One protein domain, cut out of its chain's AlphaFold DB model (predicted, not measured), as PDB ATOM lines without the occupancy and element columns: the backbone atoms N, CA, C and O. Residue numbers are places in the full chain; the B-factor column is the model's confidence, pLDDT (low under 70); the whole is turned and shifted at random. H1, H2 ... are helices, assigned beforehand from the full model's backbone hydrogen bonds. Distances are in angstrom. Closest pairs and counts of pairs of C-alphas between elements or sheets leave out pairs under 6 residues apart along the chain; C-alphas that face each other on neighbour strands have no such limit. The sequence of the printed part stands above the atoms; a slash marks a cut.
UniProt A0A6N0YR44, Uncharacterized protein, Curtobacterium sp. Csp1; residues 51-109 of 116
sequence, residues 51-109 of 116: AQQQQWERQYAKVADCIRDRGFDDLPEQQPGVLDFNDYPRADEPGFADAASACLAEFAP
ATOM      1  N   ALA A  51    -110.364 -47.083 165.047       71.56
ATOM      2  CA  ALA A  51    -109.154 -47.545 164.376       71.56
ATOM      3  C   ALA A  51    -108.092 -46.441 164.247       71.56
ATOM      4  O   ALA A  51    -106.907 -46.720 164.445       71.56
ATOM      5  N   GLN A  52    -108.508 -45.202 163.979       72.81
ATOM      6  CA  GLN A  52    -107.631 -44.035 163.911       72.81
ATOM      7  C   GLN A  52    -107.101 -43.638 165.296       72.81
ATOM      8  O   GLN A  52    -105.910 -43.378 165.442       72.81
ATOM      9  N   GLN A  53    -107.930 -43.714 166.342       75.31
ATOM     10  CA  GLN A  53    -107.462 -43.497 167.720       75.31
ATOM     11  C   GLN A  53    -106.381 -44.515 168.106       75.31
ATOM     12  O   GLN A  53    -105.282 -44.138 168.504       75.31
ATOM     13  N   GLN A  54    -106.626 -45.806 167.867       80.00
ATOM     14  CA  GLN A  54    -105.627 -46.852 168.108       80.00
ATOM     15  C   GLN A  54    -104.361 -46.696 167.252       80.00
ATOM     16  O   GLN A  54    -103.281 -47.154 167.633       80.00
ATOM     17  N   GLN A  55    -104.477 -46.114 166.056       81.88
ATOM     18  CA  GLN A  55    -103.318 -45.789 165.236       81.88
ATOM     19  C   GLN A  55    -102.467 -44.723 165.928       81.88
ATOM     20  O   GLN A  55    -101.268 -44.952 166.097       81.88
ATOM     21  N   TRP A  56    -103.074 -43.623 166.374       83.62
ATOM     22  CA  TRP A  56    -102.375 -42.555 167.090       83.62
ATOM     23  C   TRP A  56    -101.751 -43.042 168.391       83.62
ATOM     24  O   TRP A  56    -100.592 -42.738 168.642       83.62
ATOM     25  N   GLU A  57    -102.442 -43.885 169.161       87.62
ATOM     26  CA  GLU A  57    -101.879 -44.517 170.362       87.62
ATOM     27  C   GLU A  57    -100.544 -45.213 170.072       87.62
ATOM     28  O   GLU A  57     -99.544 -44.981 170.753       87.62
ATOM     29  N   ARG A  58    -100.497 -46.036 169.018       87.06
ATOM     30  CA  ARG A  58     -99.276 -46.757 168.630       87.06
ATOM     31  C   ARG A  58     -98.205 -45.841 168.051       87.06
ATOM     32  O   ARG A  58     -97.021 -46.111 168.238       87.06
ATOM     33  N   GLN A  59     -98.600 -44.828 167.285       89.56
ATOM     34  CA  GLN A  59     -97.663 -43.898 166.660       89.56
ATOM     35  C   GLN A  59     -97.010 -43.006 167.714       89.56
ATOM     36  O   GLN A  59     -95.787 -42.923 167.769       89.56
ATOM     37  N   TYR A  60     -97.797 -42.417 168.607       90.06
ATOM     38  CA  TYR A  60     -97.307 -41.500 169.632       90.06
ATOM     39  C   TYR A  60     -96.489 -42.191 170.717       90.06
ATOM     40  O   TYR A  60     -95.499 -41.621 171.170       90.06
ATOM     41  N   ALA A  61     -96.800 -43.447 171.054       90.88
ATOM     42  CA  ALA A  61     -95.919 -44.253 171.898       90.88
ATOM     43  C   ALA A  61     -94.501 -44.357 171.298       90.88
ATOM     44  O   ALA A  61     -93.516 -44.110 171.988       90.88
ATOM     45  N   LYS A  62     -94.394 -44.619 169.986       92.31
ATOM     46  CA  LYS A  62     -93.096 -44.678 169.288       92.31
ATOM     47  C   LYS A  62     -92.402 -43.324 169.205       92.31
ATOM     48  O   LYS A  62     -91.180 -43.270 169.292       92.31
ATOM     49  N   VAL A  63     -93.160 -42.241 169.031       92.12
ATOM     50  CA  VAL A  63     -92.606 -40.879 169.057       92.12
ATOM     51  C   VAL A  63     -91.967 -40.601 170.418       92.12
ATOM     52  O   VAL A  63     -90.827 -40.149 170.463       92.12
ATOM     53  N   ALA A  64     -92.658 -40.922 171.515       92.19
ATOM     54  CA  ALA A  64     -92.135 -40.733 172.865       92.19
ATOM     55  C   ALA A  64     -90.862 -41.557 173.115       92.19
ATOM     56  O   ALA A  64     -89.883 -41.024 173.634       92.19
ATOM     57  N   ASP A  65     -90.838 -42.823 172.690       94.12
ATOM     58  CA  ASP A  65     -89.648 -43.677 172.800       94.12
ATOM     59  C   ASP A  65     -88.470 -43.127 171.984       94.12
ATOM     60  O   ASP A  65     -87.352 -43.027 172.482       94.12
ATOM     61  N   CYS A  66     -88.730 -42.674 170.759       95.44
ATOM     62  CA  CYS A  66     -87.726 -42.041 169.909       95.44
ATOM     63  C   CYS A  66     -87.129 -40.769 170.539       95.44
ATOM     64  O   CYS A  66     -85.928 -40.522 170.419       95.44
ATOM     65  N   ILE A  67     -87.945 -39.963 171.225       93.94
ATOM     66  CA  ILE A  67     -87.473 -38.770 171.941       93.94
ATOM     67  C   ILE A  67     -86.569 -39.183 173.112       93.94
ATOM     68  O   ILE A  67     -85.495 -38.600 173.280       93.94
ATOM     69  N   ARG A  68     -86.938 -40.233 173.863       94.62
ATOM     70  CA  ARG A  68     -86.103 -40.786 174.945       94.62
ATOM     71  C   ARG A  68     -84.741 -41.248 174.440       94.62
ATOM     72  O   ARG A  68     -83.717 -40.850 174.994       94.62
ATOM     73  N   ASP A  69     -84.716 -41.981 173.330       95.69
ATOM     74  CA  ASP A  69     -83.479 -42.459 172.696       95.69
ATOM     75  C   ASP A  69     -82.566 -41.317 172.212       95.69
ATOM     76  O   ASP A  69     -81.354 -41.495 172.068       95.69
ATOM     77  N   ARG A  70     -83.126 -40.122 171.982       92.44
ATOM     78  CA  ARG A  70     -82.397 -38.922 171.541       92.44
ATOM     79  C   ARG A  70     -81.857 -38.058 172.687       92.44
ATOM     80  O   ARG A  70     -81.357 -36.966 172.426       92.44
ATOM     81  N   GLY A  71     -81.872 -38.561 173.922       91.75
ATOM     82  CA  GLY A  71     -81.251 -37.905 175.084       91.75
ATOM     83  C   GLY A  71     -82.232 -37.185 176.011       91.75
ATOM     84  O   GLY A  71     -81.814 -36.365 176.833       91.75
ATOM     85  N   PHE A  72     -83.521 -37.491 175.875       92.75
ATOM     86  CA  PHE A  72     -84.610 -37.034 176.739       92.75
ATOM     87  C   PHE A  72     -85.229 -38.238 177.464       92.75
ATOM     88  O   PHE A  72     -86.439 -38.449 177.417       92.75
ATOM     89  N   ASP A  73     -84.386 -39.090 178.053       92.31
ATOM     90  CA  ASP A  73     -84.775 -40.356 178.691       92.31
ATOM     91  C   ASP A  73     -85.733 -40.175 179.876       92.31
ATOM     92  O   ASP A  73     -86.497 -41.082 180.203       92.31
ATOM     93  N   ASP A  74     -85.743 -38.979 180.461       92.31
ATOM     94  CA  ASP A  74     -86.644 -38.545 181.521       92.31
ATOM     95  C   ASP A  74     -88.017 -38.060 181.022       92.31
ATOM     96  O   ASP A  74     -88.852 -37.665 181.839       92.31
ATOM     97  N   LEU A  75     -88.292 -38.123 179.710       89.50
ATOM     98  CA  LEU A  75     -89.609 -37.795 179.161       89.50
ATOM     99  C   LEU A  75     -90.691 -38.704 179.785       89.50
ATOM    100  O   LEU A  75     -90.646 -39.931 179.593       89.50
ATOM    101  N   PRO A  76     -91.708 -38.133 180.463       88.56
ATOM    102  CA  PRO A  76     -92.754 -38.908 181.120       88.56
ATOM    103  C   PRO A  76     -93.554 -39.761 180.132       88.56
ATOM    104  O   PRO A  76     -93.606 -39.492 178.924       88.56
ATOM    105  N   GLU A  77     -94.174 -40.824 180.647       86.56
ATOM    106  CA  GLU A  77     -95.097 -41.650 179.868       86.56
ATOM    107  C   GLU A  77     -96.248 -40.801 179.324       86.56
ATOM    108  O   GLU A  77     -96.836 -39.983 180.030       86.56
ATOM    109  N   GLN A  78     -96.546 -40.997 178.042       85.56
ATOM    110  CA  GLN A  78     -97.560 -40.238 177.324       85.56
ATOM    111  C   GLN A  78     -98.906 -40.953 177.421       85.56
ATOM    112  O   GLN A  78     -98.965 -42.185 177.462       85.56
ATOM    113  N   GLN A  79     -99.996 -40.187 177.446       82.25
ATOM    114  CA  GLN A  79    -101.327 -40.783 177.411       82.25
ATOM    115  C   GLN A  79    -101.607 -41.410 176.034       82.25
ATOM    116  O   GLN A  79    -101.112 -40.920 175.017       82.25
ATOM    117  N   PRO A  80    -102.415 -42.483 175.963       77.38
ATOM    118  CA  PRO A  80    -102.764 -43.098 174.689       77.38
ATOM    119  C   PRO A  80    -103.393 -42.076 173.727       77.38
ATOM    120  O   PRO A  80    -104.406 -41.455 174.038       77.38
ATOM    121  N   GLY A  81    -102.773 -41.898 172.557       78.19
ATOM    122  CA  GLY A  81    -103.288 -41.035 171.490       78.19
ATOM    123  C   GLY A  81    -103.070 -39.537 171.720       78.19
ATOM    124  O   GLY A  81    -103.586 -38.735 170.948       78.19
ATOM    125  N   VAL A  82    -102.281 -39.155 172.731       80.75
ATOM    126  CA  VAL A  82    -101.923 -37.760 173.017       80.75
ATOM    127  C   VAL A  82    -100.413 -37.632 173.227       80.75
ATOM    128  O   VAL A  82     -99.809 -38.449 173.916       80.75
ATOM    129  N   LEU A  83     -99.810 -36.596 172.641       83.38
ATOM    130  CA  LEU A  83     -98.467 -36.132 172.989       83.38
ATOM    131  C   LEU A  83     -98.601 -34.814 173.741       83.38
ATOM    132  O   LEU A  83     -99.127 -33.843 173.199       83.38
ATOM    133  N   ASP A  84     -98.140 -34.799 174.982       84.75
ATOM    134  CA  ASP A  84     -98.145 -33.635 175.852       84.75
ATOM    135  C   ASP A  84     -96.751 -33.422 176.448       84.75
ATOM    136  O   ASP A  84     -96.177 -34.288 177.118       84.75
ATOM    137  N   PHE A  85     -96.209 -32.240 176.169       87.19
ATOM    138  CA  PHE A  85     -94.894 -31.801 176.621       87.19
ATOM    139  C   PHE A  85     -94.972 -30.566 177.526       87.19
ATOM    140  O   PHE A  85     -93.929 -30.073 177.943       87.19
ATOM    141  N   ASN A  86     -96.170 -30.059 177.844       82.25
ATOM    142  CA  ASN A  86     -96.328 -28.786 178.559       82.25
ATOM    143  C   ASN A  86     -95.715 -28.816 179.968       82.25
ATOM    144  O   ASN A  86     -95.156 -27.821 180.418       82.25
ATOM    145  N   ASP A  87     -95.789 -29.961 180.649       83.50
ATOM    146  CA  ASP A  87     -95.231 -30.145 181.993       83.50
ATOM    147  C   ASP A  87     -93.807 -30.728 181.984       83.50
ATOM    148  O   ASP A  87     -93.264 -31.065 183.039       83.50
ATOM    149  N   TYR A  88     -93.185 -30.878 180.808       89.19
ATOM    150  CA  TYR A  88     -91.852 -31.459 180.682       89.19
ATOM    151  C   TYR A  88     -90.766 -30.368 180.693       89.19
ATOM    152  O   TYR A  88     -90.627 -29.641 179.712       89.19
ATOM    153  N   PRO A  89     -89.928 -30.256 181.747       88.44
ATOM    154  CA  PRO A  89     -89.009 -29.122 181.909       88.44
ATOM    155  C   PRO A  89     -87.958 -28.983 180.806       88.44
ATOM    156  O   PRO A  89     -87.431 -27.897 180.584       88.44
ATOM    157  N   ARG A  90     -87.624 -30.090 180.136       88.69
ATOM    158  CA  ARG A  90     -86.632 -30.113 179.057       88.69
ATOM    159  C   ARG A  90     -87.259 -29.914 177.677       88.69
ATOM    160  O   ARG A  90     -86.537 -29.945 176.685       88.69
ATOM    161  N   ALA A  91     -88.573 -29.688 177.599       88.56
ATOM    162  CA  ALA A  91     -89.245 -29.354 176.347       88.56
ATOM    163  C   ALA A  91     -88.722 -28.036 175.743       88.56
ATOM    164  O   ALA A  91     -88.669 -27.895 174.524       88.56
ATOM    165  N   ASP A  92     -88.269 -27.107 176.592       87.38
ATOM    166  CA  ASP A  92     -87.677 -25.826 176.184       87.38
ATOM    167  C   ASP A  92     -86.170 -25.916 175.871       87.38
ATOM    168  O   ASP A  92     -85.546 -24.918 175.491       87.38
ATOM    169  N   GLU A  93     -85.538 -27.083 176.051       90.75
ATOM    170  CA  GLU A  93     -84.112 -27.233 175.768       90.75
ATOM    171  C   GLU A  93     -83.820 -27.126 174.263       90.75
ATOM    172  O   GLU A  93     -84.559 -27.656 173.421       90.75
ATOM    173  N   PRO A  94     -82.687 -26.505 173.891       84.81
ATOM    174  CA  PRO A  94     -82.251 -26.484 172.505       84.81
ATOM    175  C   PRO A  94     -82.030 -27.917 172.005       84.81
ATOM    176  O   PRO A  94     -81.241 -28.674 172.567       84.81
ATOM    177  N   GLY A  95     -82.728 -28.274 170.927       87.12
ATOM    178  CA  GLY A  95     -82.692 -29.606 170.320       87.12
ATOM    179  C   GLY A  95     -83.893 -30.493 170.654       87.12
ATOM    180  O   GLY A  95     -84.111 -31.469 169.938       87.12
ATOM    181  N   PHE A  96     -84.719 -30.152 171.655       91.88
ATOM    182  CA  PHE A  96     -85.956 -30.900 171.915       91.88
ATOM    183  C   PHE A  96     -86.939 -30.771 170.752       91.88
ATOM    184  O   PHE A  96     -87.413 -31.780 170.237       91.88
ATOM    185  N   ALA A  97     -87.185 -29.546 170.279       89.06
ATOM    186  CA  ALA A  97     -88.070 -29.295 169.142       89.06
ATOM    187  C   ALA A  97     -87.617 -30.041 167.870       89.06
ATOM    188  O   ALA A  97     -88.436 -30.634 167.164       89.06
ATOM    189  N   ASP A  98     -86.307 -30.092 167.611       90.75
ATOM    190  CA  ASP A  98     -85.740 -30.840 166.483       90.75
ATOM    191  C   ASP A  98     -85.901 -32.356 166.669       90.75
ATOM    192  O   ASP A  98     -86.284 -33.067 165.740       90.75
ATOM    193  N   ALA A  99     -85.657 -32.874 167.876       92.38
ATOM    194  CA  ALA A  99     -85.841 -34.292 168.177       92.38
ATOM    195  C   ALA A  99     -87.314 -34.712 168.063       92.38
ATOM    196  O   ALA A  99     -87.610 -35.724 167.425       92.38
ATOM    197  N   ALA A 100     -88.225 -33.921 168.637       90.44
ATOM    198  CA  ALA A 100     -89.661 -34.153 168.610       90.44
ATOM    199  C   ALA A 100     -90.204 -34.103 167.178       90.44
ATOM    200  O   ALA A 100     -90.883 -35.038 166.756       90.44
ATOM    201  N   SER A 101     -89.848 -33.077 166.400       89.25
ATOM    202  CA  SER A 101     -90.262 -32.960 164.997       89.25
ATOM    203  C   SER A 101     -89.708 -34.094 164.129       89.25
ATOM    204  O   SER A 101     -90.454 -34.672 163.338       89.25
ATOM    205  N   ALA A 102     -88.447 -34.496 164.317       91.50
ATOM    206  CA  ALA A 102     -87.868 -35.633 163.607       91.50
ATOM    207  C   ALA A 102     -88.552 -36.963 163.972       91.50
ATOM    208  O   ALA A 102     -88.817 -37.777 163.090       91.50
ATOM    209  N   CYS A 103     -88.863 -37.195 165.253       92.69
ATOM    210  CA  CYS A 103     -89.590 -38.391 165.694       92.69
ATOM    211  C   CYS A 103     -91.036 -38.407 165.176       92.69
ATOM    212  O   CYS A 103     -91.519 -39.453 164.743       92.69
ATOM    213  N   LEU A 104     -91.716 -37.256 165.179       90.25
ATOM    214  CA  LEU A 104     -93.055 -37.099 164.605       90.25
ATOM    215  C   LEU A 104     -93.053 -37.404 163.108       90.25
ATOM    216  O   LEU A 104     -93.855 -38.213 162.657       90.25
ATOM    217  N   ALA A 105     -92.116 -36.839 162.347       89.00
ATOM    218  CA  ALA A 105     -92.002 -37.100 160.913       89.00
ATOM    219  C   ALA A 105     -91.731 -38.583 160.595       89.00
ATOM    220  O   ALA A 105     -92.176 -39.087 159.566       89.00
ATOM    221  N   GLU A 106     -91.014 -39.287 161.473       90.19
ATOM    222  CA  GLU A 106     -90.665 -40.698 161.295       90.19
ATOM    223  C   GLU A 106     -91.826 -41.648 161.636       90.19
ATOM    224  O   GLU A 106     -92.101 -42.589 160.888       90.19
ATOM    225  N   PHE A 107     -92.523 -41.410 162.751       89.62
ATOM    226  CA  PHE A 107     -93.499 -42.365 163.294       89.62
ATOM    227  C   PHE A 107     -94.957 -41.925 163.179       89.62
ATOM    228  O   PHE A 107     -95.848 -42.774 163.257       89.62
ATOM    229  N   ALA A 108     -95.211 -40.635 162.974       84.88
ATOM    230  CA  ALA A 108     -96.541 -40.044 162.896       84.88
ATOM    231  C   ALA A 108     -96.608 -38.922 161.825       84.88
ATOM    232  O   ALA A 108     -96.960 -37.782 162.132       84.88
ATOM    233  N   PRO A 109     -96.274 -39.212 160.550       76.44
ATOM    234  CA  PRO A 109     -96.183 -38.192 159.498       76.44
ATOM    235  C   PRO A 109     -97.531 -37.537 159.157       76.44
ATOM    236  O   PRO A 109     -97.562 -36.423 158.642       76.44
TER     237      PRO A 109
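Overview. This is residues 51 to 109 of the 116 residues of an uncharacterized protein of Curtobacterium sp. Csp1 (UniProt A0A6N0YR44). A long helix, H1, has a shorter helix, H2, packed slantwise on residues 59 to 67, and the long loop between them folds back along another side of H1 before returning to begin H2. The printed part has 59 residues, with two named helices in the order H1, H2 and no named strand; its class is all helix. It is compact, with a radius of gyration of the C-alphas of 10.8 A, and elongated, spanning 35 by 21 by 16 A.

Along the chain. Find C-alpha 51 at (-109.154, -47.545, 164.376); from there H1, residues 51 to 69, runs 27.5 A. Look next for H2, residues 96 to 107, which runs 16.2 A to C-alpha 107 at (-93.499, -42.365, 163.294).

Arrangement. H1 and H2 form a helical hairpin and touch, with the closest C-alphas, those of Val 63 and Cys 103, 5.2 A apart. They run opposite ways at a steep tilt of 45 degrees. In both helices every O i to N i+4 pair is within hydrogen-bond range.

Size, cuts and confidence. The C-alphas farthest apart, those of Ala 51 and Pro 94, are 35.1 A apart. The link, residues 70 to 95, is long. The printed part has no cut, and no printed residue is under 70 in pLDDT.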